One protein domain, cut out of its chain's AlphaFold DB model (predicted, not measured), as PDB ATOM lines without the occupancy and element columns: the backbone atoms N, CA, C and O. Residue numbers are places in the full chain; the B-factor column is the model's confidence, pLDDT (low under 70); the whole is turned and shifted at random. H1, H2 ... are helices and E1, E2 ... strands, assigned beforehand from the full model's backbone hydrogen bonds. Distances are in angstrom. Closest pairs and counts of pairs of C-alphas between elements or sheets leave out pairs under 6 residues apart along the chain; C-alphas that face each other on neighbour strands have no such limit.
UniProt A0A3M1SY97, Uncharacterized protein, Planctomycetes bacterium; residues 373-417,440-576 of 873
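Overview. This is residues 373 to 417 and 440 to 576 of the 873 residues of an uncharacterized protein of Planctomycetes bacterium (UniProt A0A3M1SY97). The model is a chain of packed helices built out from one long helix, H2, in the middle: H3 folds back beside H2 as a helical hairpin, H1 packs on H2 as well, and H4 packs on H2 and joins it to a second group, in which H6 packs on both H4 and H5. H4, H5 and H6 form an up-and-down bundle, each running against the one before it in the chain; the centre of H4 is the nearest of the elements to the mean of all C-alphas, at 7.0 A, while those of H6 and H5 are the farthest from it, at 17.6 A and 17.2 A. The printed part has 182 residues, with six named helices and two very short named strands in the order H1, E1, H2, H3, H4, E2, H5, H6; no two named strands pair, and the class is mostly helix. The whole is compact, with a radius of gyration of the C-alphas of 16.3 A, and spans 53 by 36 by 33 A.

Along the chain. H2, residues 460 to 479, shares the greatest helix length, 20 residues, with H3, residues 485 to 504; each measures 28.5 A from first to last C-alpha. C-alpha 460 stands at (6.426, -7.657, -0.827) and C-alpha 479 at (29.992, -5.755, -16.707). H1, residues 374 to 387, begins at C-alpha (24.036, 0.476, -21.601) and is 20.3 A long. H4, residues 518 to 531, is 19.9 A long. H5, residues 542 to 553, measures 16.8 A, and H6, residues 564 to 575, measures 16.3 A and ends at C-alpha (12.326, -25.352, -8.921). The strands E1, residues 394 to 396, and E2, residues 534 to 536, have three residues each.

Arrangement. H2 is the hub, touching three other helices. It touches H4 at a shallow tilt of 25 degrees, running the same way; their closest C-alphas, of Ser 461 and Tyr 521, are 4.3 A apart. H2 and H3 form a helical hairpin, with a shallow tilt of 23 degrees, opposite ways, and closest C-alphas, of Val 467 and Leu 495, 5.8 A apart. H1 touches H2, opposite ways, at 36 degrees, only just a steep tilt; the closest C-alphas are those of Trp 377 and Ala 473, at 4.9 A. H1 and H3 only just touch, with 3 pairs of C-alphas within 8 A. H3 and H4 are near each other. H4 touches H6 the same way at 35.1 degrees, only just a steep tilt, with the C-alphas of Tyr 523 and Val 573 closest at 5.6 A. H5 and H6 form the other helical hairpin, at a steep tilt of 41 degrees; the closest C-alphas, of Ala 547 and Leu 574, are 5.6 A apart. H4 and H5 are close but not clearly touching. Among the pairs that are apart are H1 and H6, and H2 and H5. E1 and E2 pair with no named strand, but residues 394 to 395 of E1 pair antiparallel with residues 440 to 441, and residues 401 to 402 pair antiparallel with residues 534 to 536 of E2. In H1, H2, H3, H4, H5 and H6 every O i to N i+4 pair is within hydrogen-bond range.

Size, cuts and confidence. The two C-alphas farthest apart, those of Phe 417 and Lys 557, are 54.6 A apart. Residues 418 to 439 are not printed; C-alphas 417 and 440 are 14.1 A apart across this cut, which lies in the link from E1 to H2. The link from H3 to H4, with 13 residues, is long. The mean pLDDT of the printed part is 86.8; residues 399, 401, 403 to 405 and 409 to 417 are under 70.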
ATOM      1  N   PRO A 373      21.953  -1.799 -25.311       89.00
ATOM      2  CA  PRO A 373      22.472  -0.464 -25.033       89.00
ATOM      3  C   PRO A 373      22.637  -0.242 -23.516       89.00
ATOM      4  O   PRO A 373      21.674  -0.491 -22.777       89.00
ATOM      5  N   PRO A 374      23.808   0.219 -23.026       89.25
ATOM      6  CA  PRO A 374      24.036   0.476 -21.601       89.25
ATOM      7  C   PRO A 374      23.015   1.435 -20.979       89.25
ATOM      8  O   PRO A 374      22.648   1.266 -19.819       89.25
ATOM      9  N   GLU A 375      22.494   2.377 -21.768       94.31
ATOM     10  CA  GLU A 375      21.531   3.396 -21.339       94.31
ATOM     11  C   GLU A 375      20.234   2.773 -20.804       94.31
ATOM     12  O   GLU A 375      19.580   3.335 -19.931       94.31
ATOM     13  N   VAL A 376      19.858   1.579 -21.285       95.75
ATOM     14  CA  VAL A 376      18.698   0.846 -20.753       95.75
ATOM     15  C   VAL A 376      18.908   0.524 -19.274       95.75
ATOM     16  O   VAL A 376      17.996   0.691 -18.467       95.75
ATOM     17  N   TRP A 377      20.111   0.084 -18.911       96.75
ATOM     18  CA  TRP A 377      20.450  -0.281 -17.541       96.75
ATOM     19  C   TRP A 377      20.678   0.943 -16.655       96.75
ATOM     20  O   TRP A 377      20.287   0.912 -15.490       96.75
ATOM     21  N   GLU A 378      21.250   2.020 -17.201       97.00
ATOM     22  CA  GLU A 378      21.402   3.308 -16.505       97.00
ATOM     23  C   GLU A 378      20.030   3.864 -16.105       97.00
ATOM     24  O   GLU A 378      19.805   4.196 -14.945       97.00
ATOM     25  N   GLU A 379      19.066   3.875 -17.028       96.81
ATOM     26  CA  GLU A 379      17.720   4.367 -16.738       96.81
ATOM     27  C   GLU A 379      16.962   3.480 -15.734       96.81
ATOM     28  O   GLU A 379      16.275   4.000 -14.852       96.81
ATOM     29  N   VAL A 380      17.094   2.149 -15.827       97.69
ATOM     30  CA  VAL A 380      16.509   1.225 -14.834       97.69
ATOM     31  C   VAL A 380      17.127   1.455 -13.456       97.69
ATOM     32  O   VAL A 380      16.406   1.450 -12.456       97.69
ATOM     33  N   LEU A 381      18.445   1.671 -13.384       97.31
ATOM     34  CA  LEU A 381      19.127   1.981 -12.133       97.31
ATOM     35  C   LEU A 381      18.552   3.262 -11.514       97.31
ATOM     36  O   LEU A 381      18.101   3.224 -10.370       97.31
ATOM     37  N   GLU A 382      18.503   4.367 -12.262       96.81
ATOM     38  CA  GLU A 382      17.987   5.646 -11.753       96.81
ATOM     39  C   GLU A 382      16.523   5.549 -11.292       96.81
ATOM     40  O   GLU A 382      16.171   6.075 -10.229       96.81
ATOM     41  N   GLU A 383      15.664   4.830 -12.025       96.25
ATOM     42  CA  GLU A 383      14.268   4.628 -11.618       96.25
ATOM     43  C   GLU A 383      14.174   3.903 -10.275       96.25
ATOM     44  O   GLU A 383      13.451   4.342  -9.370       96.25
ATOM     45  N   VAL A 384      14.909   2.801 -10.125       96.50
ATOM     46  CA  VAL A 384      14.807   1.952  -8.938       96.50
ATOM     47  C   VAL A 384      15.431   2.640  -7.720       96.50
ATOM     48  O   VAL A 384      14.859   2.564  -6.629       96.50
ATOM     49  N   LEU A 385      16.536   3.378  -7.888       96.38
ATOM     50  CA  LEU A 385      17.119   4.206  -6.824       96.38
ATOM     51  C   LEU A 385      16.148   5.324  -6.393       96.38
ATOM     52  O   LEU A 385      15.915   5.523  -5.197       96.38
ATOM     53  N   GLY A 386      15.536   6.025  -7.353       95.31
ATOM     54  CA  GLY A 386      14.659   7.169  -7.092       95.31
ATOM     55  C   GLY A 386      13.310   6.809  -6.456       95.31
ATOM     56  O   GLY A 386      12.769   7.586  -5.657       95.31
ATOM     57  N   SER A 387      12.775   5.625  -6.769       95.69
ATOM     58  CA  SER A 387      11.428   5.186  -6.373       95.69
ATOM     59  C   SER A 387      11.352   4.391  -5.060       95.69
ATOM     60  O   SER A 387      10.247   4.094  -4.592       95.69
ATOM     61  N   GLN A 388      12.486   4.076  -4.418       97.06
ATOM     62  CA  GLN A 388      12.488   3.418  -3.105       97.06
ATOM     63  C   GLN A 388      11.887   4.340  -2.027       97.06
ATOM     64  O   GLN A 388      12.011   5.567  -2.085       97.06
ATOM     65  N   GLN A 389      11.235   3.764  -1.010       96.44
ATOM     66  CA  GLN A 389      10.808   4.513   0.176       96.44
ATOM     67  C   GLN A 389      11.939   5.388   0.728       96.44
ATOM     68  O   GLN A 389      13.077   4.950   0.846       96.44
ATOM     69  N   ALA A 390      11.611   6.624   1.115       90.88
ATOM     70  CA  ALA A 390      12.602   7.565   1.634       90.88
ATOM     71  C   ALA A 390      13.109   7.176   3.033       90.88
ATOM     72  O   ALA A 390      14.290   7.337   3.329       90.88
ATOM     73  N   LYS A 391      12.212   6.660   3.882       90.44
ATOM     74  CA  LYS A 391      12.467   6.297   5.283       90.44
ATOM     75  C   LYS A 391      11.945   4.893   5.567       90.44
ATOM     76  O   LYS A 391      10.931   4.487   4.996       90.44
ATOM     77  N   GLY A 392      12.604   4.192   6.479       90.06
ATOM     78  CA  GLY A 392      12.229   2.865   6.961       90.06
ATOM     79  C   GLY A 392      12.809   2.623   8.354       90.06
ATOM     80  O   GLY A 392      13.729   3.345   8.740       90.06
ATOM     81  N   PRO A 393      12.265   1.671   9.133       90.44
ATOM     82  CA  PRO A 393      12.856   1.307  10.413       90.44
ATOM     83  C   PRO A 393      14.231   0.670  10.202       90.44
ATOM     84  O   PRO A 393      14.487   0.041   9.175       90.44
ATOM     85  N   GLU A 394      15.104   0.808  11.191       91.06
ATOM     86  CA  GLU A 394      16.416   0.176  11.160       91.06
ATOM     87  C   GLU A 394      16.316  -1.331  11.361       91.06
ATOM     88  O   GLU A 394      15.689  -1.797  12.317       91.06
ATOM     89  N   ARG A 395      16.967  -2.102  10.487       87.31
ATOM     90  CA  ARG A 395      17.014  -3.561  10.569       87.31
ATOM     91  C   ARG A 395      18.360  -4.118  10.163       87.31
ATOM     92  O   ARG A 395      18.924  -3.735   9.148       87.31
ATOM     93  N   SER A 396      18.852  -5.068  10.952       84.25
ATOM     94  CA  SER A 396      20.049  -5.824  10.606       84.25
ATOM     95  C   SER A 396      19.693  -7.014   9.720       84.25
ATOM     96  O   SER A 396      18.697  -7.698   9.957       84.25
ATOM     97  N   LEU A 397      20.547  -7.289   8.735       81.75
ATOM     98  CA  LEU A 397      20.509  -8.513   7.932       81.75
ATOM     99  C   LEU A 397      21.224  -9.693   8.620       81.75
ATOM    100  O   LEU A 397      21.531 -10.689   7.963       81.75
ATOM    101  N   GLU A 398      21.482  -9.611   9.930       77.50
ATOM    102  CA  GLU A 398      22.121 -10.674  10.712       77.50
ATOM    103  C   GLU A 398      21.472 -12.048  10.498       77.50
ATOM    104  O   GLU A 398      20.252 -12.212  10.532       77.50
ATOM    105  N   GLY A 399      22.320 -13.060  10.301       69.75
ATOM    106  CA  GLY A 399      21.914 -14.438  10.027       69.75
ATOM    107  C   GLY A 399      21.740 -14.745   8.539       69.75
ATOM    108  O   GLY A 399      21.715 -15.923   8.176       69.75
ATOM    109  N   SER A 400      21.682 -13.720   7.677       79.06
ATOM    110  CA  SER A 400      21.642 -13.919   6.228       79.06
ATOM    111  C   SER A 400      22.901 -14.632   5.736       79.06
ATOM    112  O   SER A 400      23.986 -14.478   6.294       79.06
ATOM    113  N   LEU A 401      22.754 -15.416   4.672       68.12
ATOM    114  CA  LEU A 401      23.864 -16.010   3.944       68.12
ATOM    115  C   LEU A 401      23.769 -15.615   2.484       68.12
ATOM    116  O   LEU A 401      22.743 -15.843   1.849       68.12
ATOM    117  N   PHE A 402      24.874 -15.105   1.962       76.00
ATOM    118  CA  PHE A 402      25.009 -14.695   0.577       76.00
ATOM    119  C   PHE A 402      25.891 -15.706  -0.166       76.00
ATOM    120  O   PHE A 402      26.988 -16.054   0.271       76.00
ATOM    121  N   GLY A 403      25.355 -16.249  -1.252       59.72
ATOM    122  CA  GLY A 403      25.980 -17.206  -2.148       59.72
ATOM    123  C   GLY A 403      27.008 -16.566  -3.074       59.72
ATOM    124  O   GLY A 403      27.255 -15.362  -3.058       59.72
ATOM    125  N   ARG A 404      27.634 -17.405  -3.902       52.34
ATOM    126  CA  ARG A 404      28.898 -17.097  -4.576       52.34
ATOM    127  C   ARG A 404      28.894 -15.885  -5.505       52.34
ATOM    128  O   ARG A 404      29.901 -15.185  -5.537       52.34
ATOM    129  N   GLY A 405      27.801 -15.674  -6.230       56.75
ATOM    130  CA  GLY A 405      27.614 -14.541  -7.140       56.75
ATOM    131  C   GLY A 405      26.940 -13.332  -6.494       56.75
ATOM    132  O   GLY A 405      26.615 -12.380  -7.195       56.75
ATOM    133  N   SER A 406      26.693 -13.360  -5.180       74.94
ATOM    134  CA  SER A 406      26.011 -12.255  -4.521       74.94
ATOM    135  C   SER A 406      26.897 -11.009  -4.493       74.94
ATOM    136  O   SER A 406      28.037 -11.090  -4.032       74.94
ATOM    137  N   PRO A 407      26.366  -9.830  -4.862       71.25
ATOM    138  CA  PRO A 407      27.076  -8.566  -4.685       71.25
ATOM    139  C   PRO A 407      27.253  -8.177  -3.204       71.25
ATOM    140  O   PRO A 407      27.867  -7.155  -2.911       71.25
ATOM    141  N   LEU A 408      26.700  -8.971  -2.279       72.81
ATOM    142  CA  LEU A 408      26.736  -8.779  -0.828       72.81
ATOM    143  C   LEU A 408      27.649  -9.783  -0.116       72.81
ATOM    144  O   LEU A 408      27.789  -9.724   1.102       72.81
ATOM    145  N   ARG A 409      28.240 -10.732  -0.853       64.06
ATOM    146  CA  ARG A 409      29.177 -11.706  -0.297       64.06
ATOM    147  C   ARG A 409      30.460 -10.968   0.105       64.06
ATOM    148  O   ARG A 409      31.142 -10.431  -0.759       64.06
ATOM    149  N   ASP A 410      30.755 -10.956   1.403       48.66
ATOM    150  CA  ASP A 410      31.970 -10.388   2.010       48.66
ATOM    151  C   ASP A 410      32.049  -8.844   2.034       48.66
ATOM    152  O   ASP A 410      33.124  -8.272   1.846       48.66
ATOM    153  N   ASP A 411      30.936  -8.141   2.294       48.25
ATOM    154  CA  ASP A 411      30.991  -6.685   2.487       48.25
ATOM    155  C   ASP A 411      31.701  -6.333   3.810       48.25
ATOM    156  O   ASP A 411      31.208  -6.687   4.887       48.25
ATOM    157  N   PRO A 412      32.832  -5.601   3.773       40.31
ATOM    158  CA  PRO A 412      33.602  -5.250   4.968       40.31
ATOM    159  C   PRO A 412      32.804  -4.459   6.015       40.31
ATOM    160  O   PRO A 412      33.261  -4.316   7.149       40.31
ATOM    161  N   ARG A 413      31.642  -3.913   5.627       46.16
ATOM    162  CA  ARG A 413      30.774  -3.066   6.449       46.16
ATOM    163  C   ARG A 413      29.681  -3.834   7.185       46.16
ATOM    164  O   ARG A 413      28.970  -3.207   7.955       46.16
ATOM    165  N   ASP A 414      29.533  -5.149   7.010       42.25
ATOM    166  CA  ASP A 414      28.486  -5.943   7.687       42.25
ATOM    167  C   ASP A 414      28.674  -6.044   9.230       42.25
ATOM    168  O   ASP A 414      27.869  -6.659   9.939       42.25
ATOM    169  N   VAL A 415      29.696  -5.375   9.775       41.41
ATOM    170  CA  VAL A 415      29.910  -5.103  11.203       41.41
ATOM    171  C   VAL A 415      29.958  -3.579  11.383       41.41
ATOM    172  O   VAL A 415      30.835  -2.934  10.807       41.41
ATOM    173  N   SER A 416      29.022  -2.985  12.133       36.41
ATOM    174  CA  SER A 416      29.120  -1.567  12.509       36.41
ATOM    175  C   SER A 416      29.981  -1.407  13.765       36.41
ATOM    176  O   SER A 416      30.050  -2.272  14.636       36.41
ATOM    177  N   PHE A 417      30.692  -0.292  13.833       40.25
ATOM    178  CA  PHE A 417      31.495   0.097  14.983       40.25
ATOM    179  C   PHE A 417      31.143   1.547  15.310       40.25
ATOM    180  O   PHE A 417      30.844   2.320  14.397       40.25
ATOM    181  N   GLU A 440      20.448  -1.537   8.315       87.50
ATOM    182  CA  GLU A 440      19.881  -1.064   7.061       87.50
ATOM    183  C   GLU A 440      18.610  -0.279   7.340       87.50
ATOM    184  O   GLU A 440      17.917  -0.537   8.329       87.50
ATOM    185  N   GLN A 441      18.231   0.621   6.440       93.50
ATOM    186  CA  GLN A 441      16.909   1.223   6.507       93.50
ATOM    187  C   GLN A 441      15.952   0.330   5.726       93.50
ATOM    188  O   GLN A 441      15.987   0.305   4.500       93.50
ATOM    189  N   ALA A 442      15.064  -0.388   6.415       94.31
ATOM    190  CA  ALA A 442      14.092  -1.284   5.794       94.31
ATOM    191  C   ALA A 442      13.098  -0.500   4.915       94.31
ATOM    192  O   ALA A 442      12.041  -0.055   5.374       94.31
ATOM    193  N   ARG A 443      13.446  -0.309   3.636       95.75
ATOM    194  CA  ARG A 443      12.759   0.564   2.675       95.75
ATOM    195  C   ARG A 443      12.388  -0.233   1.431       95.75
ATOM    196  O   ARG A 443      13.239  -0.824   0.776       95.75
ATOM    197  N   GLY A 444      11.096  -0.253   1.117       96.19
ATOM    198  CA  GLY A 444      10.539  -1.050   0.026       96.19
ATOM    199  C   GLY A 444      10.138  -0.227  -1.193       96.19
ATOM    200  O   GLY A 444      10.329   0.991  -1.236       96.19
ATOM    201  N   TRP A 445       9.511  -0.893  -2.163       97.31
ATOM    202  CA  TRP A 445       8.982  -0.277  -3.385       97.31
ATOM    203  C   TRP A 445       7.468  -0.463  -3.518       97.31
ATOM    204  O   TRP A 445       6.879  -1.423  -3.009       97.31
ATOM    205  N   GLY A 446       6.831   0.494  -4.198       94.81
ATOM    206  CA  GLY A 446       5.401   0.505  -4.513       94.81
ATOM    207  C   GLY A 446       5.086  -0.032  -5.906       94.81
ATOM    208  O   GLY A 446       5.962  -0.521  -6.608       94.81
ATOM    209  N   TYR A 447       3.827   0.075  -6.328       93.06
ATOM    210  CA  TYR A 447       3.400  -0.371  -7.661       93.06
ATOM    211  C   TYR A 447       3.795   0.604  -8.784       93.06
ATOM    212  O   TYR A 447       4.337   0.180  -9.799       93.06
ATOM    213  N   SER A 448       3.568   1.909  -8.601       91.56
ATOM    214  CA  SER A 448       3.819   2.929  -9.632       91.56
ATOM    215  C   SER A 448       5.309   3.218  -9.831       91.56
ATOM    216  O   SER A 448       6.057   3.308  -8.855       91.56
ATOM    217  N   MET A 449       5.747   3.369 -11.082       93.19
ATOM    218  CA  MET A 449       7.111   3.807 -11.419       93.19
ATOM    219  C   MET A 449       7.261   5.319 -11.188       93.19
ATOM    220  O   MET A 449       6.260   6.040 -11.182       93.19
ATOM    221  N   ARG A 450       8.491   5.792 -10.948       89.75
ATOM    222  CA  ARG A 450       8.840   7.210 -10.681       89.75
ATOM    223  C   ARG A 450       8.176   7.873  -9.470       89.75
ATOM    224  O   ARG A 450       8.289   9.081  -9.279       89.75
ATOM    225  N   ALA A 451       7.510   7.099  -8.624       89.31
ATOM    226  CA  ALA A 451       6.889   7.597  -7.410       89.31
ATOM    227  C   ALA A 451       7.345   6.761  -6.221       89.31
ATOM    228  O   ALA A 451       7.233   5.534  -6.225       89.31
ATOM    229  N   ARG A 452       7.806   7.438  -5.166       92.75
ATOM    230  CA  ARG A 452       7.999   6.785  -3.872       92.75
ATOM    231  C   ARG A 452       6.627   6.410  -3.315       92.75
ATOM    232  O   ARG A 452       5.726   7.252  -3.322       92.75
ATOM    233  N   PRO A 453       6.428   5.181  -2.815       90.12
ATOM    234  CA  PRO A 453       5.149   4.829  -2.220       90.12
ATOM    235  C   PRO A 453       4.912   5.652  -0.951       90.12
ATOM    236  O   PRO A 453       5.821   5.851  -0.141       90.12
ATOM    237  N   ALA A 454       3.661   6.063  -0.741       82.00
ATOM    238  CA  ALA A 454       3.221   6.627   0.530       82.00
ATOM    239  C   ALA A 454       3.457   5.638   1.693       82.00
ATOM    240  O   ALA A 454       3.730   4.446   1.490       82.00
ATOM    241  N   LYS A 455       3.332   6.108   2.941       78.19
ATOM    242  CA  LYS A 455       3.449   5.251   4.133       78.19
ATOM    243  C   LYS A 455       2.473   4.065   4.022       78.19
ATOM    244  O   LYS A 455       1.277   4.261   3.859       78.19
ATOM    245  N   GLY A 456       2.991   2.834   4.076       75.06
ATOM    246  CA  GLY A 456       2.197   1.602   3.899       75.06
ATOM    247  C   GLY A 456       1.867   1.212   2.445       75.06
ATOM    248  O   GLY A 456       1.173   0.217   2.216       75.06
ATOM    249  N   GLY A 457       2.365   1.966   1.459       85.50
ATOM    250  CA  GLY A 457       2.177   1.700   0.029       85.50
ATOM    251  C   GLY A 457       3.168   0.696  -0.575       85.50
ATOM    252  O   GLY A 457       2.912   0.180  -1.661       85.50
ATOM    253  N   ALA A 458       4.276   0.397   0.110       93.12
ATOM    254  CA  ALA A 458       5.197  -0.661  -0.306       93.12
ATOM    255  C   ALA A 458       4.583  -2.051  -0.069       93.12
ATOM    256  O   ALA A 458       3.839  -2.246   0.895       93.12
ATOM    257  N   THR A 459       4.893  -3.003  -0.949       95.06
ATOM    258  CA  THR A 459       4.414  -4.396  -0.855       95.06
ATOM    259  C   THR A 459       5.555  -5.378  -1.083       95.06
ATOM    260  O   THR A 459       6.571  -5.001  -1.670       95.06
ATOM    261  N   GLY A 460       5.401  -6.631  -0.656       96.12
ATOM    262  CA  GLY A 460       6.426  -7.657  -0.827       96.12
ATOM    263  C   GLY A 460       6.727  -7.949  -2.282       96.12
ATOM    264  O   GLY A 460       7.892  -7.941  -2.667       96.12
ATOM    265  N   SER A 461       5.696  -8.121  -3.111       96.56
ATOM    266  CA  SER A 461       5.876  -8.379  -4.544       96.56
ATOM    267  C   SER A 461       6.621  -7.246  -5.244       96.56
ATOM    268  O   SER A 461       7.534  -7.496  -6.023       96.56
ATOM    269  N   MET A 462       6.263  -5.994  -4.946       97.50
ATOM    270  CA  MET A 462       6.893  -4.834  -5.584       97.50
ATOM    271  C   MET A 462       8.287  -4.544  -5.026       97.50
ATOM    272  O   MET A 462       9.163  -4.108  -5.766       97.50
ATOM    273  N   THR A 463       8.514  -4.811  -3.740       98.19
ATOM    274  CA  THR A 463       9.841  -4.681  -3.130       98.19
ATOM    275  C   THR A 463      10.795  -5.724  -3.689       98.19
ATOM    276  O   THR A 463      11.899  -5.376  -4.090       98.19
ATOM    277  N   ALA A 464      10.354  -6.977  -3.794       98.25
ATOM    278  CA  ALA A 464      11.138  -8.036  -4.407       98.25
ATOM    279  C   ALA A 464      11.439  -7.733  -5.887       98.25
ATOM    280  O   ALA A 464      12.579  -7.857  -6.320       98.25
ATOM    281  N   ALA A 465      10.460  -7.205  -6.628       97.81
ATOM    282  CA  ALA A 465      10.667  -6.712  -7.987       97.81
ATOM    283  C   ALA A 465      11.742  -5.617  -8.077       97.81
ATOM    284  O   ALA A 465      12.633  -5.701  -8.919       97.81
ATOM    285  N   GLY A 466      11.685  -4.615  -7.190       97.94
ATOM    286  CA  GLY A 466      12.692  -3.553  -7.106       97.94
ATOM    287  C   GLY A 466      14.086  -4.103  -6.806       97.94
ATOM    288  O   GLY A 466      15.038  -3.759  -7.500       97.94
ATOM    289  N   VAL A 467      14.198  -5.029  -5.847       98.19
ATOM    290  CA  VAL A 467      15.460  -5.717  -5.524       98.19
ATOM    291  C   VAL A 467      16.012  -6.459  -6.743       98.19
ATOM    292  O   VAL A 467      17.179  -6.272  -7.080       98.19
ATOM    293  N   SER A 468      15.186  -7.251  -7.440       96.69
ATOM    294  CA  SER A 468      15.647  -8.000  -8.613       96.69
ATOM    295  C   SER A 468      16.059  -7.096  -9.774       96.69
ATOM    296  O   SER A 468      17.076  -7.359 -10.410       96.69
ATOM    297  N   SER A 469      15.316  -6.012 -10.026       97.69
ATOM    298  CA  SER A 469      15.642  -5.069 -11.098       97.69
ATOM    299  C   SER A 469      16.919  -4.284 -10.800       97.69
ATOM    300  O   SER A 469      17.743  -4.096 -11.692       97.69
ATOM    301  N   LEU A 470      17.115  -3.874  -9.541       97.31
ATOM    302  CA  LEU A 470      18.337  -3.205  -9.098       97.31
ATOM    303  C   LEU A 470      19.558  -4.112  -9.242       97.31
ATOM    304  O   LEU A 470      20.604  -3.662  -9.702       97.31
ATOM    305  N   ALA A 471      19.421  -5.384  -8.859       94.12
ATOM    306  CA  ALA A 471      20.484  -6.371  -8.994       94.12
ATOM    307  C   ALA A 471      20.899  -6.541 -10.463       94.12
ATOM    308  O   ALA A 471      22.082  -6.408 -10.771       94.12
ATOM    309  N   ALA A 472      19.928  -6.733 -11.362       93.44
ATOM    310  CA  ALA A 472      20.170  -6.895 -12.795       93.44
ATOM    311  C   ALA A 472      20.833  -5.658 -13.428       93.44
ATOM    312  O   ALA A 472      21.839  -5.786 -14.124       93.44
ATOM    313  N   ALA A 473      20.321  -4.453 -13.150       95.44
ATOM    314  CA  ALA A 473      20.892  -3.217 -13.685       95.44
ATOM    315  C   ALA A 473      22.317  -2.972 -13.181       95.44
ATOM    316  O   ALA A 473      23.216  -2.669 -13.965       95.44
ATOM    317  N   ARG A 474      22.550  -3.168 -11.877       93.25
ATOM    318  CA  ARG A 474      23.884  -3.050 -11.280       93.25
ATOM    319  C   ARG A 474      24.869  -4.020 -11.926       93.25
ATOM    320  O   ARG A 474      25.995  -3.635 -12.232       93.25
ATOM    321  N   GLU A 475      24.464  -5.273 -12.096       87.19
ATOM    322  CA  GLU A 475      25.293  -6.312 -12.700       87.19
ATOM    323  C   GLU A 475      25.681  -5.958 -14.142       87.19
ATOM    324  O   GLU A 475      26.869  -5.950 -14.474       87.19
ATOM    325  N   ALA A 476      24.703  -5.576 -14.967       88.19
ATOM    326  CA  ALA A 476      24.930  -5.202 -16.358       88.19
ATOM    327  C   ALA A 476      25.853  -3.977 -16.497       88.19
ATOM    328  O   ALA A 476      26.773  -3.981 -17.317       88.19
ATOM    329  N   LEU A 477      25.670  -2.949 -15.661       88.25
ATOM    330  CA  LEU A 477      26.503  -1.741 -15.690       88.25
ATOM    331  C   LEU A 477      27.932  -1.990 -15.210       88.25
ATOM    332  O   LEU A 477      28.871  -1.413 -15.760       88.25
ATOM    333  N   LEU A 478      28.120  -2.866 -14.219       83.88
ATOM    334  CA  LEU A 478      29.457  -3.299 -13.811       83.88
ATOM    335  C   LEU A 478      30.155  -4.077 -14.924       83.88
ATOM    336  O   LEU A 478      31.321  -3.814 -15.203       83.88
ATOM    337  N   ALA A 479      29.447  -4.997 -15.585       79.38
ATOM    338  CA  ALA A 479      29.992  -5.755 -16.707       79.38
ATOM    339  C   ALA A 479      30.396  -4.845 -17.881       79.38
ATOM    340  O   ALA A 479      31.402  -5.109 -18.538       79.38
ATOM    341  N   ALA A 480      29.651  -3.758 -18.099       80.62
ATOM    342  CA  ALA A 480      29.943  -2.747 -19.111       80.62
ATOM    343  C   ALA A 480      31.009  -1.713 -18.689       80.62
ATOM    344  O   ALA A 480      31.389  -0.878 -19.506       80.62
ATOM    345  N   GLY A 481      31.478  -1.718 -17.433       82.19
ATOM    346  CA  GLY A 481      32.402  -0.696 -16.919       82.19
ATOM    347  C   GLY A 481      31.787   0.709 -16.832       82.19
ATOM    348  O   GLY A 481      32.504   1.702 -16.917       82.19
ATOM    349  N   ARG A 482      30.458   0.796 -16.696       86.31
ATOM    350  CA  ARG A 482      29.666   2.042 -16.730       86.31
ATOM    351  C   ARG A 482      29.131   2.471 -15.362       86.31
ATOM    352  O   ARG A 482      28.467   3.496 -15.261       86.31
ATOM    353  N   LEU A 483      29.410   1.707 -14.305       87.00
ATOM    354  CA  LEU A 483      28.990   2.040 -12.945       87.00
ATOM    355  C   LEU A 483      30.131   2.722 -12.179       87.00
ATOM    356  O   LEU A 483      31.147   2.083 -11.905       87.00
ATOM    357  N   SER A 484      29.959   3.997 -11.815       85.50
ATOM    358  CA  SER A 484      30.943   4.707 -10.984       85.50
ATOM    359  C   SER A 484      31.044   4.081  -9.582       85.50
ATOM    360  O   SER A 484      30.078   3.455  -9.128       85.50
ATOM    361  N   PRO A 485      32.169   4.251  -8.860       80.88
ATOM    362  CA  PRO A 485      32.312   3.753  -7.489       80.88
ATOM    363  C   PRO A 485      31.197   4.226  -6.543       80.88
ATOM    364  O   PRO A 485      30.649   3.426  -5.785       80.88
ATOM    365  N   GLU A 486      30.794   5.494  -6.641       83.81
ATOM    366  CA  GLU A 486      29.757   6.107  -5.802       83.81
ATOM    367  C   GLU A 486      28.388   5.479  -6.081       83.81
ATOM    368  O   GLU A 486      27.659   5.100  -5.162       83.81
ATOM    369  N   ARG A 487      28.044   5.291  -7.363       86.94
ATOM    370  CA  ARG A 487      26.797   4.621  -7.764       86.94
ATOM    371  C   ARG A 487      26.818   3.127  -7.443       86.94
ATOM    372  O   ARG A 487      25.781   2.546  -7.108       86.94
ATOM    373  N   ALA A 488      27.984   2.485  -7.493       82.50
ATOM    374  CA  ALA A 488      28.150   1.102  -7.060       82.50
ATOM    375  C   ALA A 488      27.890   0.946  -5.555       82.50
ATOM    376  O   ALA A 488      27.235  -0.016  -5.147       82.50
ATOM    377  N   GLU A 489      28.344   1.897  -4.738       83.19
ATOM    378  CA  GLU A 489      28.062   1.936  -3.304       83.19
ATOM    379  C   GLU A 489      26.588   2.239  -3.011       83.19
ATOM    380  O   GLU A 489      25.954   1.520  -2.231       83.19
ATOM    381  N   GLU A 490      26.015   3.253  -3.661       90.94
ATOM    382  CA  GLU A 490      24.614   3.623  -3.475       90.94
ATOM    383  C   GLU A 490      23.677   2.462  -3.833       90.94
ATOM    384  O   GLU A 490      22.804   2.098  -3.041       90.94
ATOM    385  N   SER A 491      23.886   1.834  -4.993       92.62
ATOM    386  CA  SER A 491      23.088   0.684  -5.431       92.62
ATOM    387  C   SER A 491      23.192  -0.498  -4.465       92.62
ATOM    388  O   SER A 491      22.173  -1.107  -4.140       92.62
ATOM    389  N   LEU A 492      24.381  -0.787  -3.922       89.50
ATOM    390  CA  LEU A 492      24.565  -1.804  -2.880       89.50
ATOM    391  C   LEU A 492      23.805  -1.476  -1.589       89.50
ATOM    392  O   LEU A 492      23.248  -2.381  -0.961       89.50
ATOM    393  N   ALA A 493      23.778  -0.205  -1.181       90.69
ATOM    394  CA  ALA A 493      23.030   0.232  -0.008       90.69
ATOM    395  C   ALA A 493      21.514   0.107  -0.235       90.69
ATOM    396  O   ALA A 493      20.820  -0.483   0.590       90.69
ATOM    397  N   ARG A 494      20.995   0.572  -1.382       94.56
ATOM    398  CA  ARG A 494      19.565   0.445  -1.728       94.56
ATOM    399  C   ARG A 494      19.117  -1.012  -1.831       94.56
ATOM    400  O   ARG A 494      17.997  -1.336  -1.435       94.56
ATOM    401  N   LEU A 495      19.984  -1.894  -2.322       94.50
ATOM    402  CA  LEU A 495      19.708  -3.325  -2.412       94.50
ATOM    403  C   LEU A 495      19.556  -3.944  -1.015       94.50
ATOM    404  O   LEU A 495      18.590  -4.668  -0.770       94.50
ATOM    405  N   ARG A 496      20.438  -3.591  -0.072       93.56
ATOM    406  CA  ARG A 496      20.323  -4.020   1.332       93.56
ATOM    407  C   ARG A 496      19.087  -3.477   2.025       93.56
ATOM    408  O   ARG A 496      18.408  -4.243   2.698       93.56
ATOM    409  N   ASP A 497      18.749  -2.212   1.802       96.69
ATOM    410  CA  ASP A 497      17.526  -1.599   2.327       96.69
ATOM    411  C   ASP A 497      16.266  -2.376   1.886       96.69
ATOM    412  O   ASP A 497      15.354  -2.624   2.681       96.69
ATOM    413  N   GLY A 498      16.252  -2.832   0.627       97.69
ATOM    414  CA  GLY A 498      15.206  -3.685   0.071       97.69
ATOM    415  C   GLY A 498      15.138  -5.071   0.712       97.69
ATOM    416  O   GLY A 498      14.061  -5.531   1.095       97.69
ATOM    417  N   LEU A 499      16.287  -5.733   0.876       96.81
ATOM    418  CA  LEU A 499      16.367  -7.019   1.574       96.81
ATOM    419  C   LEU A 499      15.963  -6.897   3.048       96.81
ATOM    420  O   LEU A 499      15.282  -7.776   3.570       96.81
ATOM    421  N   ALA A 500      16.324  -5.797   3.707       95.56
ATOM    422  CA  ALA A 500      15.951  -5.518   5.085       95.56
ATOM    423  C   ALA A 500      14.443  -5.292   5.222       95.56
ATOM    424  O   ALA A 500      13.842  -5.761   6.184       95.56
ATOM    425  N   TRP A 501      13.804  -4.659   4.231       96.31
ATOM    426  CA  TRP A 501      12.344  -4.573   4.159       96.31
ATOM    427  C   TRP A 501      11.694  -5.955   4.026       96.31
ATOM    428  O   TRP A 501      10.726  -6.252   4.729       96.31
ATOM    429  N   LEU A 502      12.232  -6.816   3.154       96.31
ATOM    430  CA  LEU A 502      11.730  -8.181   2.957       96.31
ATOM    431  C   LEU A 502      11.927  -9.060   4.196       96.31
ATOM    432  O   LEU A 502      11.051  -9.864   4.507       96.31
ATOM    433  N   LEU A 503      13.046  -8.904   4.907       92.56
ATOM    434  CA  LEU A 503      13.303  -9.587   6.173       92.56
ATOM    435  C   LEU A 503      12.372  -9.075   7.275       92.56
ATOM    436  O   LEU A 503      11.843  -9.871   8.049       92.56
ATOM    437  N   GLU A 504      12.155  -7.760   7.330       90.38
ATOM    438  CA  GLU A 504      11.327  -7.139   8.358       90.38
ATOM    439  C   GLU A 504       9.884  -7.617   8.313       90.38
ATOM    440  O   GLU A 504       9.273  -7.934   9.332       90.38
ATOM    441  N   ARG A 505       9.337  -7.674   7.101       89.25
ATOM    442  CA  ARG A 505       7.944  -8.043   6.858       89.25
ATOM    443  C   ARG A 505       7.806  -9.464   6.339       89.25
ATOM    444  O   ARG A 505       6.860  -9.767   5.624       89.25
ATOM    445  N   TYR A 506       8.773 -10.322   6.644       88.12
ATOM    446  CA  TYR A 506       8.843 -11.665   6.092       88.12
ATOM    447  C   TYR A 506       7.575 -12.484   6.403       88.12
ATOM    448  O   TYR A 506       7.316 -12.815   7.559       88.12
ATOM    449  N   ASP A 507       6.826 -12.877   5.369       84.62
ATOM    450  CA  ASP A 507       5.717 -13.835   5.462       84.62
ATOM    451  C   ASP A 507       5.754 -14.750   4.229       84.62
ATOM    452  O   ASP A 507       5.519 -14.314   3.109       84.62
ATOM    453  N   ALA A 508       6.054 -16.036   4.418       85.06
ATOM    454  CA  ALA A 508       6.099 -17.001   3.314       85.06
ATOM    455  C   ALA A 508       4.705 -17.406   2.801       85.06
ATOM    456  O   ALA A 508       4.601 -18.015   1.737       85.06
ATOM    457  N   GLY A 509       3.638 -17.102   3.553       80.88
ATOM    458  CA  GLY A 509       2.253 -17.480   3.264       80.88
ATOM    459  C   GLY A 509       1.372 -16.343   2.750       80.88
ATOM    460  O   GLY A 509       0.221 -16.586   2.380       80.88
ATOM    461  N   ARG A 510       1.863 -15.102   2.718       85.06
ATOM    462  CA  ARG A 510       1.117 -13.931   2.234       85.06
ATOM    463  C   ARG A 510       2.050 -12.918   1.599       85.06
ATOM    464  O   ARG A 510       3.232 -12.939   1.878       85.06
ATOM    465  N   ASN A 511       1.511 -12.031   0.767       90.69
ATOM    466  CA  ASN A 511       2.264 -10.912   0.205       90.69
ATOM    467  C   ASN A 511       2.265  -9.748   1.212       90.69
ATOM    468  O   ASN A 511       1.218  -9.138   1.419       90.69
ATOM    469  N   PRO A 512       3.390  -9.404   1.857       89.81
ATOM    470  CA  PRO A 512       3.395  -8.339   2.851       89.81
ATOM    471  C   PRO A 512       2.891  -7.015   2.276       89.81
ATOM    472  O   PRO A 512       3.255  -6.614   1.168       89.81
ATOM    473  N   GLY A 513       2.012  -6.339   3.011       84.31
ATOM    474  CA  GLY A 513       1.331  -5.144   2.517       84.31
ATOM    475  C   GLY A 513       0.295  -5.387   1.405       84.31
ATOM    476  O   GLY A 513      -0.191  -4.412   0.850       84.31
ATOM    477  N   SER A 514      -0.089  -6.618   1.054       81.75
ATOM    478  CA  SER A 514      -1.156  -6.890   0.076       81.75
ATOM    479  C   SER A 514      -1.925  -8.176   0.396       81.75
ATOM    480  O   SER A 514      -1.347  -9.243   0.567       81.75
ATOM    481  N   ALA A 515      -3.258  -8.124   0.387       71.00
ATOM    482  CA  ALA A 515      -4.083  -9.321   0.576       71.00
ATOM    483  C   ALA A 515      -4.166 -10.227  -0.677       71.00
ATOM    484  O   ALA A 515      -4.766 -11.297  -0.617       71.00
ATOM    485  N   ALA A 516      -3.585  -9.808  -1.807       80.44
ATOM    486  CA  ALA A 516      -3.705 -10.472  -3.105       80.44
ATOM    487  C   ALA A 516      -2.341 -10.858  -3.713       80.44
ATOM    488  O   ALA A 516      -1.283 -10.407  -3.260       80.44
ATOM    489  N   HIS A 517      -2.395 -11.642  -4.796       87.69
ATOM    490  CA  HIS A 517      -1.258 -12.002  -5.657       87.69
ATOM    491  C   HIS A 517      -0.147 -12.785  -4.939       87.69
ATOM    492  O   HIS A 517       1.036 -12.475  -5.072       87.69
ATOM    493  N   TYR A 518      -0.526 -13.799  -4.155       93.12
ATOM    494  CA  TYR A 518       0.415 -14.595  -3.365       93.12
ATOM    495  C   TYR A 518       1.477 -15.315  -4.212       93.12
ATOM    496  O   TYR A 518       2.663 -15.145  -3.942       93.12
ATOM    497  N   TYR A 519       1.098 -16.105  -5.224       96.19
ATOM    498  CA  TYR A 519       2.090 -16.890  -5.979       96.19
ATOM    499  C   TYR A 519       2.995 -15.998  -6.818       96.19
ATOM    500  O   TYR A 519       4.196 -16.235  -6.910       96.19
ATOM    501  N   TYR A 520       2.433 -14.916  -7.352       96.38
ATOM    502  CA  TYR A 520       3.206 -13.858  -7.978       96.38
ATOM    503  C   TYR A 520       4.241 -13.255  -7.015       96.38
ATOM    504  O   TYR A 520       5.409 -13.143  -7.373       96.38
ATOM    505  N   TYR A 521       3.856 -12.935  -5.773       97.19
ATOM    506  CA  TYR A 521       4.805 -12.514  -4.739       97.19
ATOM    507  C   TYR A 521       5.873 -13.572  -4.470       97.19
ATOM    508  O   TYR A 521       7.048 -13.220  -4.433       97.19
ATOM    509  N   ALA A 522       5.493 -14.842  -4.309       97.12
ATOM    510  CA  ALA A 522       6.439 -15.924  -4.057       97.12
ATOM    511  C   ALA A 522       7.484 -16.027  -5.179       97.12
ATOM    512  O   ALA A 522       8.674 -16.154  -4.898       97.12
ATOM    513  N   TYR A 523       7.063 -15.885  -6.440       97.62
ATOM    514  CA  TYR A 523       7.977 -15.855  -7.580       97.62
ATOM    515  C   TYR A 523       8.821 -14.575  -7.635       97.62
ATOM    516  O   TYR A 523      10.022 -14.641  -7.868       97.62
ATOM    517  N   SER A 524       8.246 -13.396  -7.374       97.50
ATOM    518  CA  SER A 524       9.034 -12.159  -7.249       97.50
ATOM    519  C   SER A 524      10.071 -12.250  -6.130       97.50
ATOM    520  O   SER A 524      11.183 -11.761  -6.307       97.50
ATOM    521  N   PHE A 525       9.736 -12.894  -5.009       97.62
ATOM    522  CA  PHE A 525      10.648 -13.133  -3.895       97.62
ATOM    523  C   PHE A 525      11.786 -14.069  -4.300       97.62
ATOM    524  O   PHE A 525      12.939 -13.726  -4.072       97.62
ATOM    525  N   GLU A 526      11.478 -15.205  -4.930       95.56
ATOM    526  CA  GLU A 526      12.491 -16.131  -5.452       95.56
ATOM    527  C   GLU A 526      13.453 -15.419  -6.410       95.56
ATOM    528  O   GLU A 526      14.658 -15.431  -6.161       95.56
ATOM    529  N   LYS A 527      12.931 -14.657  -7.384       93.44
ATOM    530  CA  LYS A 527      13.745 -13.831  -8.285       93.44
ATOM    531  C   LYS A 527      14.673 -12.893  -7.532       93.44
ATOM    532  O   LYS A 527      15.853 -12.819  -7.845       93.44
ATOM    533  N   ALA A 528      14.142 -12.163  -6.551       95.44
ATOM    534  CA  ALA A 528      14.923 -11.223  -5.758       95.44
ATOM    535  C   ALA A 528      16.046 -11.919  -4.991       95.44
ATOM    536  O   ALA A 528      17.145 -11.380  -4.916       95.44
ATOM    537  N   MET A 529      15.784 -13.095  -4.419       92.50
ATOM    538  CA  MET A 529      16.807 -13.849  -3.702       92.50
ATOM    539  C   MET A 529      17.863 -14.390  -4.663       92.50
ATOM    540  O   MET A 529      19.047 -14.257  -4.377       92.50
ATOM    541  N   ASP A 530      17.481 -14.931  -5.817       87.38
ATOM    542  CA  ASP A 530      18.440 -15.551  -6.733       87.38
ATOM    543  C   ASP A 530      19.277 -14.544  -7.521       87.38
ATOM    544  O   ASP A 530      20.494 -14.719  -7.605       87.38
ATOM    545  N   THR A 531      18.701 -13.436  -7.996       87.25
ATOM    546  CA  THR A 531      19.493 -12.384  -8.665       87.25
ATOM    547  C   THR A 531      20.447 -11.671  -7.710       87.25
ATOM    548  O   THR A 531      21.470 -11.141  -8.134       87.25
ATOM    549  N   THR A 532      20.155 -11.680  -6.407       86.31
ATOM    550  CA  THR A 532      21.050 -11.133  -5.377       86.31
ATOM    551  C   THR A 532      21.915 -12.193  -4.707       86.31
ATOM    552  O   THR A 532      22.733 -11.851  -3.854       86.31
ATOM    553  N   GLY A 533      21.768 -13.469  -5.069       81.31
ATOM    554  CA  GLY A 533      22.477 -14.586  -4.455       81.31
ATOM    555  C   GLY A 533      22.208 -14.745  -2.954       81.31
ATOM    556  O   GLY A 533      23.116 -15.103  -2.217       81.31
ATOM    557  N   VAL A 534      21.010 -14.453  -2.454       84.31
ATOM    558  CA  VAL A 534      20.632 -14.679  -1.052       84.31
ATOM    559  C   VAL A 534      20.278 -16.148  -0.849       84.31
ATOM    560  O   VAL A 534      19.225 -16.628  -1.251       84.31
ATOM    561  N   GLU A 535      21.133 -16.877  -0.143       74.56
ATOM    562  CA  GLU A 535      20.927 -18.288   0.185       74.56
ATOM    563  C   GLU A 535      20.190 -18.484   1.519       74.56
ATOM    564  O   GLU A 535      19.645 -19.556   1.781       74.56
ATOM    565  N   ARG A 536      20.219 -17.487   2.406       78.25
ATOM    566  CA  ARG A 536      19.446 -17.429   3.658       78.25
ATOM    567  C   ARG A 536      19.147 -15.962   3.945       78.25
ATOM    568  O   ARG A 536      20.059 -15.152   3.817       78.25
ATOM    569  N   LEU A 537      17.922 -15.618   4.336       84.38
ATOM    570  CA  LEU A 537      17.556 -14.237   4.668       84.38
ATOM    571  C   LEU A 537      17.309 -14.125   6.172       84.38
ATOM    572  O   LEU A 537      16.334 -14.663   6.696       84.38
ATOM    573  N   GLY A 538      18.214 -13.466   6.883       82.00
ATOM    574  CA  GLY A 538      18.275 -13.513   8.338       82.00
ATOM    575  C   GLY A 538      18.267 -14.964   8.848       82.00
ATOM    576  O   GLY A 538      18.889 -15.835   8.242       82.00
ATOM    577  N   PRO A 539      17.502 -15.306   9.896       71.81
ATOM    578  CA  PRO A 539      17.387 -16.689  10.361       71.81
ATOM    579  C   PRO A 539      16.525 -17.591   9.447       71.81
ATOM    580  O   PRO A 539      16.201 -18.714   9.839       71.81
ATOM    581  N   ARG A 540      16.084 -17.122   8.268       77.12
ATOM    582  CA  ARG A 540      15.092 -17.809   7.421       77.12
ATOM    583  C   ARG A 540      15.738 -18.585   6.278       77.12
ATOM    584  O   ARG A 540      16.356 -18.004   5.385       77.12
ATOM    585  N   GLU A 541      15.495 -19.895   6.245       77.88
ATOM    586  CA  GLU A 541      15.695 -20.735   5.055       77.88
ATOM    587  C   GLU A 541      14.570 -20.445   4.050       77.88
ATOM    588  O   GLU A 541      13.644 -21.240   3.885       77.88
ATOM    589  N   TRP A 542      14.615 -19.264   3.431       87.38
ATOM    590  CA  TRP A 542      13.475 -18.691   2.717       87.38
ATOM    591  C   TRP A 542      12.872 -19.644   1.677       87.38
ATOM    592  O   TRP A 542      11.656 -19.798   1.633       87.38
ATOM    593  N   TRP A 543      13.700 -20.345   0.894       88.31
ATOM    594  CA  TRP A 543      13.212 -21.251  -0.148       88.31
ATOM    595  C   TRP A 543      12.450 -22.424   0.461       88.31
ATOM    596  O   TRP A 543      11.366 -22.774   0.004       88.31
ATOM    597  N   ARG A 544      12.978 -22.997   1.547       80.44
ATOM    598  CA  ARG A 544      12.329 -24.094   2.268       80.44
ATOM    599  C   ARG A 544      10.983 -23.652   2.841       80.44
ATOM    600  O   ARG A 544      10.039 -24.437   2.827       80.44
ATOM    601  N   ASP A 545      10.899 -22.413   3.315       81.88
ATOM    602  CA  ASP A 545       9.670 -21.830   3.845       81.88
ATOM    603  C   ASP A 545       8.601 -21.674   2.751       81.88
ATOM    604  O   ASP A 545       7.481 -22.157   2.926       81.88
ATOM    605  N   PHE A 546       8.950 -21.083   1.602       89.69
ATOM    606  CA  PHE A 546       8.041 -20.963   0.456       89.69
ATOM    607  C   PHE A 546       7.672 -22.328  -0.140       89.69
ATOM    608  O   PHE A 546       6.507 -22.576  -0.442       89.69
ATOM    609  N   ALA A 547       8.620 -23.258  -0.254       86.69
ATOM    610  CA  ALA A 547       8.351 -24.601  -0.754       86.69
ATOM    611  C   ALA A 547       7.416 -25.381   0.181       86.69
ATOM    612  O   ALA A 547       6.482 -26.030  -0.285       86.69
ATOM    613  N   ALA A 548       7.606 -25.289   1.501       78.75
ATOM    614  CA  ALA A 548       6.695 -25.896   2.469       78.75
ATOM    615  C   ALA A 548       5.275 -25.314   2.368       78.75
ATOM    616  O   ALA A 548       4.299 -26.062   2.472       78.75
ATOM    617  N   GLU A 549       5.158 -24.006   2.143       82.62
ATOM    618  CA  GLU A 549       3.874 -23.338   1.939       82.62
ATOM    619  C   GLU A 549       3.198 -23.802   0.640       82.62
ATOM    620  O   GLU A 549       2.023 -24.163   0.643       82.62
ATOM    621  N   LEU A 550       3.937 -23.887  -0.466       88.62
ATOM    622  CA  LEU A 550       3.408 -24.360  -1.746       88.62
ATOM    623  C   LEU A 550       2.993 -25.832  -1.689       88.62
ATOM    624  O   LEU A 550       1.907 -26.174  -2.155       88.62
ATOM    625  N   LEU A 551       3.781 -26.693  -1.040       82.94
ATOM    626  CA  LEU A 551       3.399 -28.083  -0.771       82.94
ATOM    627  C   LEU A 551       2.088 -28.184   0.013       82.94
ATOM    628  O   LEU A 551       1.312 -29.115  -0.190       82.94
ATOM    629  N   ALA A 552       1.844 -27.242   0.924       73.44
ATOM    630  CA  ALA A 552       0.631 -27.203   1.724       73.44
ATOM    631  C   ALA A 552      -0.607 -26.734   0.941       73.44
ATOM    632  O   ALA A 552      -1.719 -27.107   1.327       73.44
ATOM    633  N   ARG A 553      -0.410 -25.938  -0.119       83.25
ATOM    634  CA  ARG A 553      -1.461 -25.382  -0.992       83.25
ATOM    635  C   ARG A 553      -1.797 -26.248  -2.198       83.25
ATOM    636  O   ARG A 553      -2.831 -26.010  -2.816       83.25
ATOM    637  N   GLN A 554      -0.932 -27.197  -2.548       88.50
ATOM    638  CA  GLN A 554      -1.153 -28.042  -3.713       88.50
ATOM    639  C   GLN A 554      -2.403 -28.906  -3.511       88.50
ATOM    640  O   GLN A 554      -2.543 -29.584  -2.491       88.50
ATOM    641  N   ASP A 555      -3.308 -28.888  -4.487       85.31
ATOM    642  CA  ASP A 555      -4.508 -29.716  -4.453       85.31
ATOM    643  C   ASP A 555      -4.224 -31.180  -4.842       85.31
ATOM    644  O   ASP A 555      -3.142 -31.544  -5.311       85.31
ATOM    645  N   ALA A 556      -5.230 -32.043  -4.674       81.81
ATOM    646  CA  ALA A 556      -5.127 -33.465  -5.006       81.81
ATOM    647  C   ALA A 556      -4.849 -33.740  -6.497       81.81
ATOM    648  O   ALA A 556      -4.334 -34.803  -6.839       81.81
ATOM    649  N   LYS A 557      -5.167 -32.793  -7.392       86.81
ATOM    650  CA  LYS A 557      -4.889 -32.888  -8.834       86.81
ATOM    651  C   LYS A 557      -3.467 -32.428  -9.180       86.81
ATOM    652  O   LYS A 557      -3.063 -32.574 -10.333       86.81
ATOM    653  N   GLY A 558      -2.719 -31.900  -8.209       88.19
ATOM    654  CA  GLY A 558      -1.367 -31.378  -8.378       88.19
ATOM    655  C   GLY A 558      -1.300 -29.888  -8.705       88.19
ATOM    656  O   GLY A 558      -0.203 -29.378  -8.906       88.19
ATOM    657  N   SER A 559      -2.431 -29.187  -8.770       95.19
ATOM    658  CA  SER A 559      -2.473 -27.785  -9.184       95.19
ATOM    659  C   SER A 559      -2.459 -26.826  -7.996       95.19
ATOM    660  O   SER A 559      -2.659 -27.228  -6.846       95.19
ATOM    661  N   TRP A 560      -2.249 -25.544  -8.291       94.25
ATOM    662  CA  TRP A 560      -2.500 -24.454  -7.359       94.25
ATOM    663  C   TRP A 560      -3.683 -23.634  -7.869       94.25
ATOM    664  O   TRP A 560      -3.669 -23.121  -8.987       94.25
ATOM    665  N   GLU A 561      -4.743 -23.590  -7.060       90.19
ATOM    666  CA  GLU A 561      -6.013 -22.900  -7.349       90.19
ATOM    667  C   GLU A 561      -6.723 -23.339  -8.643       90.19
ATOM    668  O   GLU A 561      -7.583 -22.624  -9.149       90.19
ATOM    669  N   GLN A 562      -6.388 -24.514  -9.194       93.69
ATOM    670  CA  GLN A 562      -6.863 -24.959 -10.512       93.69
ATOM    671  C   GLN A 562      -6.619 -23.916 -11.614       93.69
ATOM    672  O   GLN A 562      -7.329 -23.885 -12.620       93.69
ATOM    673  N   ASN A 563      -5.581 -23.090 -11.440       95.06
ATOM    674  CA  ASN A 563      -5.260 -21.962 -12.297       95.06
ATOM    675  C   ASN A 563      -3.868 -22.152 -12.941       95.06
ATOM    676  O   ASN A 563      -2.888 -22.369 -12.220       95.06
ATOM    677  N   PRO A 564      -3.741 -22.062 -14.283       96.25
ATOM    678  CA  PRO A 564      -2.457 -22.205 -14.970       96.25
ATOM    679  C   PRO A 564      -1.396 -21.179 -14.558       96.25
ATOM    680  O   PRO A 564      -0.226 -21.539 -14.451       96.25
ATOM    681  N   VAL A 565      -1.778 -19.926 -14.295       95.69
ATOM    682  CA  VAL A 565      -0.847 -18.853 -13.902       95.69
ATOM    683  C   VAL A 565      -0.278 -19.132 -12.513       95.69
ATOM    684  O   VAL A 565       0.940 -19.175 -12.346       95.69
ATOM    685  N   GLU A 566      -1.144 -19.412 -11.540       96.75
ATOM    686  CA  GLU A 566      -0.719 -19.683 -10.161       96.75
ATOM    687  C   GLU A 566       0.093 -20.981 -10.059       96.75
ATOM    688  O   GLU A 566       1.116 -21.035  -9.374       96.75
ATOM    689  N   THR A 567      -0.297 -22.007 -10.825       98.38
ATOM    690  CA  THR A 567       0.471 -23.255 -10.947       98.38
ATOM    691  C   THR A 567       1.847 -23.010 -11.567       98.38
ATOM    692  O   THR A 567       2.833 -23.576 -11.099       98.38
ATOM    693  N   SER A 568       1.947 -22.138 -12.575       98.56
ATOM    694  CA  SER A 568       3.230 -21.789 -13.191       98.56
ATOM    695  C   SER A 568       4.162 -21.098 -12.194       98.56
ATOM    696  O   SER A 568       5.307 -21.517 -12.042       98.56
ATOM    697  N   PHE A 569       3.678 -20.092 -11.455       98.44
ATOM    698  CA  PHE A 569       4.487 -19.420 -10.431       98.44
ATOM    699  C   PHE A 569       4.906 -20.364  -9.299       98.44
ATOM    700  O   PHE A 569       6.064 -20.335  -8.885       98.44
ATOM    701  N   ALA A 570       4.011 -21.242  -8.837       98.06
ATOM    702  CA  ALA A 570       4.350 -22.250  -7.836       98.06
ATOM    703  C   ALA A 570       5.479 -23.179  -8.312       98.06
ATOM    704  O   ALA A 570       6.439 -23.414  -7.577       98.06
ATOM    705  N   LEU A 571       5.401 -23.670  -9.553       98.25
ATOM    706  CA  LEU A 571       6.443 -24.518 -10.137       98.25
ATOM    707  C   LEU A 571       7.781 -23.787 -10.263       98.25
ATOM    708  O   LEU A 571       8.813 -24.379  -9.948       98.25
ATOM    709  N   LEU A 572       7.783 -22.517 -10.676       97.62
ATOM    710  CA  LEU A 572       9.011 -21.721 -10.776       97.62
ATOM    711  C   LEU A 572       9.703 -21.574  -9.412       97.62
ATOM    712  O   LEU A 572      10.906 -21.804  -9.311       97.62
ATOM    713  N   VAL A 573       8.941 -21.303  -8.350       96.69
ATOM    714  CA  VAL A 573       9.475 -21.202  -6.979       96.69
ATOM    715  C   VAL A 573       9.992 -22.548  -6.465       96.69
ATOM    716  O   VAL A 573      11.090 -22.620  -5.913       96.69
ATOM    717  N   LEU A 574       9.234 -23.638  -6.652       94.12
ATOM    718  CA  LEU A 574       9.657 -24.973  -6.209       94.12
ATOM    719  C   LEU A 574      10.939 -25.434  -6.906       94.12
ATOM    720  O   LEU A 574      11.768 -26.097  -6.284       94.12
ATOM    721  N   ASN A 575      11.112 -25.063  -8.173       91.19
ATOM    722  CA  ASN A 575      12.326 -25.352  -8.921       91.19
ATOM    723  C   ASN A 575      13.485 -24.406  -8.596       91.19
ATOM    724  O   ASN A 575      14.614 -24.765  -8.920       91.19
ATOM    725  N   ARG A 576      13.227 -23.244  -7.974       89.94
ATOM    726  CA  ARG A 576      14.204 -22.150  -7.849       89.94
ATOM    727  C   ARG A 576      14.759 -21.782  -9.237       89.94
ATOM    728  O   ARG A 576      15.932 -21.976  -9.548       89.94
TER     729      ARG A 576